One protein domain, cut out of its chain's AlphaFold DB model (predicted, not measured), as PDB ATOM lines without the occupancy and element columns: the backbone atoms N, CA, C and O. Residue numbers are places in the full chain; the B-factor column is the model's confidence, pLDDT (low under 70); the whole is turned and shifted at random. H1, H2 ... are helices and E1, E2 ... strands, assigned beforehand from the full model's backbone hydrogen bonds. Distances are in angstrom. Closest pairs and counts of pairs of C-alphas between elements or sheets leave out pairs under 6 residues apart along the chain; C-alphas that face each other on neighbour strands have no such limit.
ATOM      1  N   PRO A   2      14.308 -57.303  16.135       49.81
ATOM      2  CA  PRO A   2      13.736 -57.372  14.807       49.81
ATOM      3  C   PRO A   2      14.894 -57.601  13.843       49.81
ATOM      4  O   PRO A   2      15.623 -56.668  13.505       49.81
ATOM      5  N   GLY A   3      15.114 -58.841  13.428       58.84
ATOM      6  CA  GLY A   3      15.723 -59.004  12.131       58.84
ATOM      7  C   GLY A   3      14.629 -58.743  11.095       58.84
ATOM      8  O   GLY A   3      13.481 -59.162  11.213       58.84
ATOM      9  N   GLY A   4      14.941 -57.835  10.175       74.25
ATOM     10  CA  GLY A   4      14.014 -57.448   9.121       74.25
ATOM     11  C   GLY A   4      13.938 -58.516   8.034       74.25
ATOM     12  O   GLY A   4      14.580 -59.555   8.111       74.25
ATOM     13  N   ARG A   5      13.243 -58.193   6.940       78.62
ATOM     14  CA  ARG A   5      13.094 -59.041   5.739       78.62
ATOM     15  C   ARG A   5      14.395 -59.692   5.232       78.62
ATOM     16  O   ARG A   5      14.337 -60.709   4.558       78.62
ATOM     17  N   THR A   6      15.553 -59.092   5.501       79.69
ATOM     18  CA  THR A   6      16.860 -59.568   5.035       79.69
ATOM     19  C   THR A   6      17.680 -60.286   6.108       79.69
ATOM     20  O   THR A   6      18.845 -60.554   5.869       79.69
ATOM     21  N   GLU A   7      17.144 -60.559   7.299       80.50
ATOM     22  CA  GLU A   7      17.921 -61.058   8.450       80.50
ATOM     23  C   GLU A   7      18.678 -62.369   8.199       80.50
ATOM     24  O   GLU A   7      19.763 -62.555   8.740       80.50
ATOM     25  N   SER A   8      18.125 -63.240   7.358       84.25
ATOM     26  CA  SER A   8      18.660 -64.563   7.038       84.25
ATOM     27  C   SER A   8      19.379 -64.622   5.689       84.25
ATOM     28  O   SER A   8      19.762 -65.704   5.245       84.25
ATOM     29  N   THR A   9      19.566 -63.487   5.006       83.31
ATOM     30  CA  THR A   9      20.253 -63.476   3.712       83.31
ATOM     31  C   THR A   9      21.766 -63.516   3.900       83.31
ATOM     32  O   THR A   9      22.310 -62.958   4.852       83.31
ATOM     33  N   GLU A  10      22.477 -64.141   2.962       87.56
ATOM     34  CA  GLU A  10      23.940 -64.227   3.008       87.56
ATOM     35  C   GLU A  10      24.636 -62.855   3.161       87.56
ATOM     36  O   GLU A  10      25.531 -62.752   4.005       87.56
ATOM     37  N   PRO A  11      24.211 -61.768   2.477       80.81
ATOM     38  CA  PRO A  11      24.741 -60.432   2.737       80.81
ATOM     39  C   PRO A  11      24.561 -59.969   4.186       80.81
ATOM     40  O   PRO A  11      25.468 -59.357   4.743       80.81
ATOM     41  N   ALA A  12      23.424 -60.265   4.823       82.06
ATOM     42  CA  ALA A  12      23.182 -59.874   6.210       82.06
ATOM     43  C   ALA A  12      24.029 -60.673   7.208       82.06
ATOM     44  O   ALA A  12      24.416 -60.127   8.240       82.06
ATOM     45  N   LEU A  13      24.332 -61.933   6.891       83.19
ATOM     46  CA  LEU A  13      25.175 -62.803   7.715       83.19
ATOM     47  C   LEU A  13      26.670 -62.477   7.576       83.19
ATOM     48  O   LEU A  13      27.411 -62.610   8.546       83.19
ATOM     49  N   ARG A  14      27.122 -62.054   6.387       86.44
ATOM     50  CA  ARG A  14      28.541 -61.756   6.109       86.44
ATOM     51  C   ARG A  14      28.933 -60.288   6.298       86.44
ATOM     52  O   ARG A  14      30.125 -59.988   6.323       86.44
ATOM     53  N   ALA A  15      27.974 -59.367   6.400       84.94
ATOM     54  CA  ALA A  15      28.271 -57.948   6.558       84.94
ATOM     55  C   ALA A  15      29.015 -57.674   7.875       84.94
ATOM     56  O   ALA A  15      28.485 -57.874   8.965       84.94
ATOM     57  N   THR A  16      30.233 -57.146   7.769       88.00
ATOM     58  CA  THR A  16      31.029 -56.685   8.917       88.00
ATOM     59  C   THR A  16      30.625 -55.280   9.367       88.00
ATOM     60  O   THR A  16      30.842 -54.897  10.511       88.00
ATOM     61  N   LEU A  17      30.001 -54.507   8.479       90.19
ATOM     62  CA  LEU A  17      29.563 -53.142   8.724       90.19
ATOM     63  C   LEU A  17      28.048 -53.065   8.561       90.19
ATOM     64  O   LEU A  17      27.518 -53.484   7.530       90.19
ATOM     65  N   ARG A  18      27.343 -52.513   9.554       89.69
ATOM     66  CA  ARG A  18      25.879 -52.421   9.509       89.69
ATOM     67  C   ARG A  18      25.402 -50.985   9.588       89.69
ATOM     68  O   ARG A  18      25.703 -50.263  10.534       89.69
ATOM     69  N   VAL A  19      24.612 -50.595   8.597       90.44
ATOM     70  CA  VAL A  19      23.954 -49.292   8.540       90.44
ATOM     71  C   VAL A  19      22.540 -49.428   9.090       90.44
ATOM     72  O   VAL A  19      21.776 -50.279   8.638       90.44
ATOM     73  N   THR A  20      22.186 -48.576  10.048       90.12
ATOM     74  CA  THR A  20      20.804 -48.409  10.516       90.12
ATOM     75  C   THR A  20      20.394 -46.967  10.282       90.12
ATOM     76  O   THR A  20      21.047 -46.062  10.795       90.12
ATOM     77  N   LEU A  21      19.343 -46.758   9.491       88.12
ATOM     78  CA  LEU A  21      18.769 -45.435   9.265       88.12
ATOM     79  C   LEU A  21      17.771 -45.109  10.372       88.12
ATOM     80  O   LEU A  21      16.995 -45.975  10.781       88.12
ATOM     81  N   ASP A  22      17.794 -43.866  10.835       85.94
ATOM     82  CA  ASP A  22      16.776 -43.352  11.738       85.94
ATOM     83  C   ASP A  22      15.431 -43.302  10.992       85.94
ATOM     84  O   ASP A  22      15.368 -43.006   9.793       85.94
ATOM     85  N   ALA A  23      14.343 -43.625  11.693       80.88
ATOM     86  CA  ALA A  23      13.012 -43.557  11.108       80.88
ATOM     87  C   ALA A  23      12.681 -42.097  10.742       80.88
ATOM     88  O   ALA A  23      12.918 -41.207  11.566       80.88
ATOM     89  N   PRO A  24      12.120 -41.825   9.549       72.94
ATOM     90  CA  PRO A  24      11.629 -40.493   9.225       72.94
ATOM     91  C   PRO A  24      10.568 -40.077  10.251       72.94
ATOM     92  O   PRO A  24       9.598 -40.805  10.458       72.94
ATOM     93  N   VAL A  25      10.751 -38.926  10.900       67.38
ATOM     94  CA  VAL A  25       9.751 -38.340  11.802       67.38
ATOM     95  C   VAL A  25       8.964 -37.296  11.006       67.38
ATOM     96  O   VAL A  25       9.581 -36.322  10.574       67.38
ATOM     97  N   PRO A  26       7.647 -37.470  10.791       58.50
ATOM     98  CA  PRO A  26       6.839 -36.480  10.079       58.50
ATOM     99  C   PRO A  26       6.754 -35.164  10.874       58.50
ATOM    100  O   PRO A  26       6.396 -35.193  12.055       58.50
ATOM    101  N   GLY A  27       7.064 -34.016  10.256       62.94
ATOM    102  CA  GLY A  27       7.085 -32.709  10.941       62.94
ATOM    103  C   GLY A  27       7.334 -31.498  10.026       62.94
ATOM    104  O   GLY A  27       7.834 -31.639   8.918       62.94
ATOM    105  N   LEU A  28       6.957 -30.299  10.488       50.91
ATOM    106  CA  LEU A  28       6.614 -29.118   9.664       50.91
ATOM    107  C   LEU A  28       7.754 -28.434   8.856       50.91
ATOM    108  O   LEU A  28       7.439 -27.538   8.082       50.91
ATOM    109  N   ASP A  29       9.015 -28.885   8.942       56.06
ATOM    110  CA  ASP A  29      10.188 -28.358   8.200       56.06
ATOM    111  C   ASP A  29      11.146 -29.488   7.707       56.06
ATOM    112  O   ASP A  29      12.336 -29.512   8.014       56.06
ATOM    113  N   GLU A  30      10.653 -30.495   6.974       60.22
ATOM    114  CA  GLU A  30      11.453 -31.656   6.507       60.22
ATOM    115  C   GLU A  30      12.576 -31.298   5.499       60.22
ATOM    116  O   GLU A  30      12.311 -30.572   4.531       60.22
ATOM    117  N   PRO A  31      13.805 -31.874   5.598       57.06
ATOM    118  CA  PRO A  31      14.002 -33.329   5.563       57.06
ATOM    119  C   PRO A  31      15.160 -33.869   6.444       57.06
ATOM    120  O   PRO A  31      16.270 -33.359   6.407       57.06
ATOM    121  N   THR A  32      14.988 -35.018   7.111       64.81
ATOM    122  CA  THR A  32      16.141 -35.847   7.563       64.81
ATOM    123  C   THR A  32      16.069 -37.331   7.166       64.81
ATOM    124  O   THR A  32      16.338 -38.211   7.983       64.81
ATOM    125  N   PRO A  33      15.755 -37.676   5.904       73.81
ATOM    126  CA  PRO A  33      16.090 -38.993   5.392       73.81
ATOM    127  C   PRO A  33      17.618 -39.124   5.292       73.81
ATOM    128  O   PRO A  33      18.324 -38.204   4.872       73.81
ATOM    129  N   GLY A  34      18.137 -40.283   5.686       81.81
ATOM    130  CA  GLY A  34      19.563 -40.594   5.590       81.81
ATOM    131  C   GLY A  34      20.378 -40.357   6.863       81.81
ATOM    132  O   GLY A  34      21.547 -40.739   6.859       81.81
ATOM    133  N   ARG A  35      19.807 -39.798   7.946       87.69
ATOM    134  CA  ARG A  35      20.446 -39.876   9.272       87.69
ATOM    135  C   ARG A  35      20.471 -41.324   9.742       87.69
ATOM    136  O   ARG A  35      19.547 -42.091   9.467       87.69
ATOM    137  N   GLY A  36      21.534 -41.701  10.436       90.19
ATOM    138  CA  GLY A  36      21.631 -43.036  10.990       90.19
ATOM    139  C   GLY A  36      22.920 -43.297  11.744       90.19
ATOM    140  O   GLY A  36      23.706 -42.396  12.058       90.19
ATOM    141  N   ARG A  37      23.139 -44.579  12.024       93.19
ATOM    142  CA  ARG A  37      24.328 -45.092  12.702       93.19
ATOM    143  C   ARG A  37      24.992 -46.187  11.884       93.19
ATOM    144  O   ARG A  37      24.326 -47.043  11.299       93.19
ATOM    145  N   LEU A  38      26.316 -46.153  11.898       94.31
ATOM    146  CA  LEU A  38      27.202 -47.165  11.356       94.31
ATOM    147  C   LEU A  38      27.747 -48.004  12.510       94.31
ATOM    148  O   LEU A  38      28.466 -47.473  13.354       94.31
ATOM    149  N   ALA A  39      27.395 -49.284  12.572       94.00
ATOM    150  CA  ALA A  39      27.922 -50.222  13.557       94.00
ATOM    151  C   ALA A  39      29.120 -50.986  12.977       94.00
ATOM    152  O   ALA A  39      29.027 -51.552  11.883       94.00
ATOM    153  N   HIS A  40      30.225 -50.985  13.722       92.50
ATOM    154  CA  HIS A  40      31.485 -51.639  13.377       92.50
ATOM    155  C   HIS A  40      31.626 -52.999  14.094       92.50
ATOM    156  O   HIS A  40      31.012 -53.193  15.147       92.50
ATOM    157  N   PRO A  41      32.468 -53.927  13.590       89.94
ATOM    158  CA  PRO A  41      32.695 -55.233  14.222       89.94
ATOM    159  C   PRO A  41      33.223 -55.157  15.658       89.94
ATOM    160  O   PRO A  41      32.989 -56.057  16.454       89.94
ATOM    161  N   ASP A  42      33.941 -54.082  15.984       92.31
ATOM    162  CA  ASP A  42      34.515 -53.829  17.308       92.31
ATOM    163  C   ASP A  42      33.508 -53.226  18.305       92.31
ATOM    164  O   ASP A  42      33.880 -52.823  19.406       92.31
ATOM    165  N   GLY A  43      32.230 -53.146  17.921       91.00
ATOM    166  CA  GLY A  43      31.151 -52.604  18.743       91.00
ATOM    167  C   GLY A  43      31.046 -51.079  18.717       91.00
ATOM    168  O   GLY A  43      30.089 -50.535  19.275       91.00
ATOM    169  N   ARG A  44      31.967 -50.360  18.056       95.31
ATOM    170  CA  ARG A  44      31.842 -48.904  17.906       95.31
ATOM    171  C   ARG A  44      30.645 -48.557  17.029       95.31
ATOM    172  O   ARG A  44      30.339 -49.242  16.052       95.31
ATOM    173  N   THR A  45      29.996 -47.444  17.361       95.88
ATOM    174  CA  THR A  45      28.944 -46.855  16.530       95.88
ATOM    175  C   THR A  45      29.301 -45.427  16.151       95.88
ATOM    176  O   THR A  45      29.704 -44.635  17.000       95.88
ATOM    177  N   THR A  46      29.146 -45.104  14.869       93.88
ATOM    178  CA  THR A  46      29.439 -43.778  14.321       93.88
ATOM    179  C   THR A  46      28.160 -43.188  13.742       93.88
ATOM    180  O   THR A  46      27.522 -43.808  12.892       93.88
ATOM    181  N   ALA A  47      27.756 -42.003  14.205       90.75
ATOM    182  CA  ALA A  47      26.645 -41.285  13.590       90.75
ATOM    183  C   ALA A  47      27.046 -40.814  12.186       90.75
ATOM    184  O   ALA A  47      28.167 -40.347  11.984       90.75
ATOM    185  N   PHE A  48      26.140 -40.924  11.217       88.25
ATOM    186  CA  PHE A  48      26.388 -40.469   9.851       88.25
ATOM    187  C   PHE A  48      25.141 -39.800   9.253       88.25
ATOM    188  O   PHE A  48      24.018 -39.996   9.722       88.25
ATOM    189  N   GLN A  49      25.363 -39.009   8.204       87.56
ATOM    190  CA  GLN A  49      24.324 -38.508   7.310       87.56
ATOM    191  C   GLN A  49      24.626 -39.017   5.901       87.56
ATOM    192  O   GLN A  49      25.702 -38.763   5.360       87.56
ATOM    193  N   GLY A  50      23.671 -39.723   5.302       84.81
ATOM    194  CA  GLY A  50      23.736 -40.129   3.905       84.81
ATOM    195  C   GLY A  50      23.660 -38.929   2.961       84.81
ATOM    196  O   GLY A  50      22.911 -37.975   3.198       84.81
ATOM    197  N   GLY A  51      24.421 -38.989   1.868       78.81
ATOM    198  CA  GLY A  51      24.326 -38.011   0.788       78.81
ATOM    199  C   GLY A  51      22.965 -38.076   0.094       78.81
ATOM    200  O   GLY A  51      22.413 -39.157  -0.116       78.81
TER     201      GLY A  51
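This is residues 2 to 51 of the 117 residues of the protein "Cell division protein FtsK" of Streptomyces coelicoflavus (UniProt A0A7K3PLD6). With little regular structure, the model is a three-stranded antiparallel meander, E1-E2-E3, each strand the neighbour of the one before, with a long loop between E1 and E2 and one short helix, H1, off the sheet; residues 5 to 11 and 26 to 31 stick out. The printed part has 50 residues, 19 in named elements, ordered H1, E1, E2, E3, class mixed. It is loose, radius of gyration of the C-alphas 13.2 A, spanning 39 by 24 by 19 A.

H1 is residues 10 to 14, beginning at C-alpha 10 (23.940, -64.227, 3.008). E1 is residues 18 to 21, 10.0 A; E2 residues 35 to 39, 13.5 A; E3 residues 45 to 49, 13.3 A, ending at C-alpha 49 (24.324, -38.508, 7.310).

Hairpin E1 and E2 is antiparallel at 160 degrees; N 20 and O 37 are 2.9 A apart. Hairpin E2 and E3 stands at 151 degrees; N 38 and O 46 are 2.8 A apart. H1, its O i to N i+4 pair within hydrogen-bond range, is apart from E2 and E3.

C-alphas 10 and 28, the farthest apart, are 39.7 A apart. The printed part has no cut. The link E1 to E2 is long. Residues 2 to 3 and 25 to 32 have pLDDT under 70.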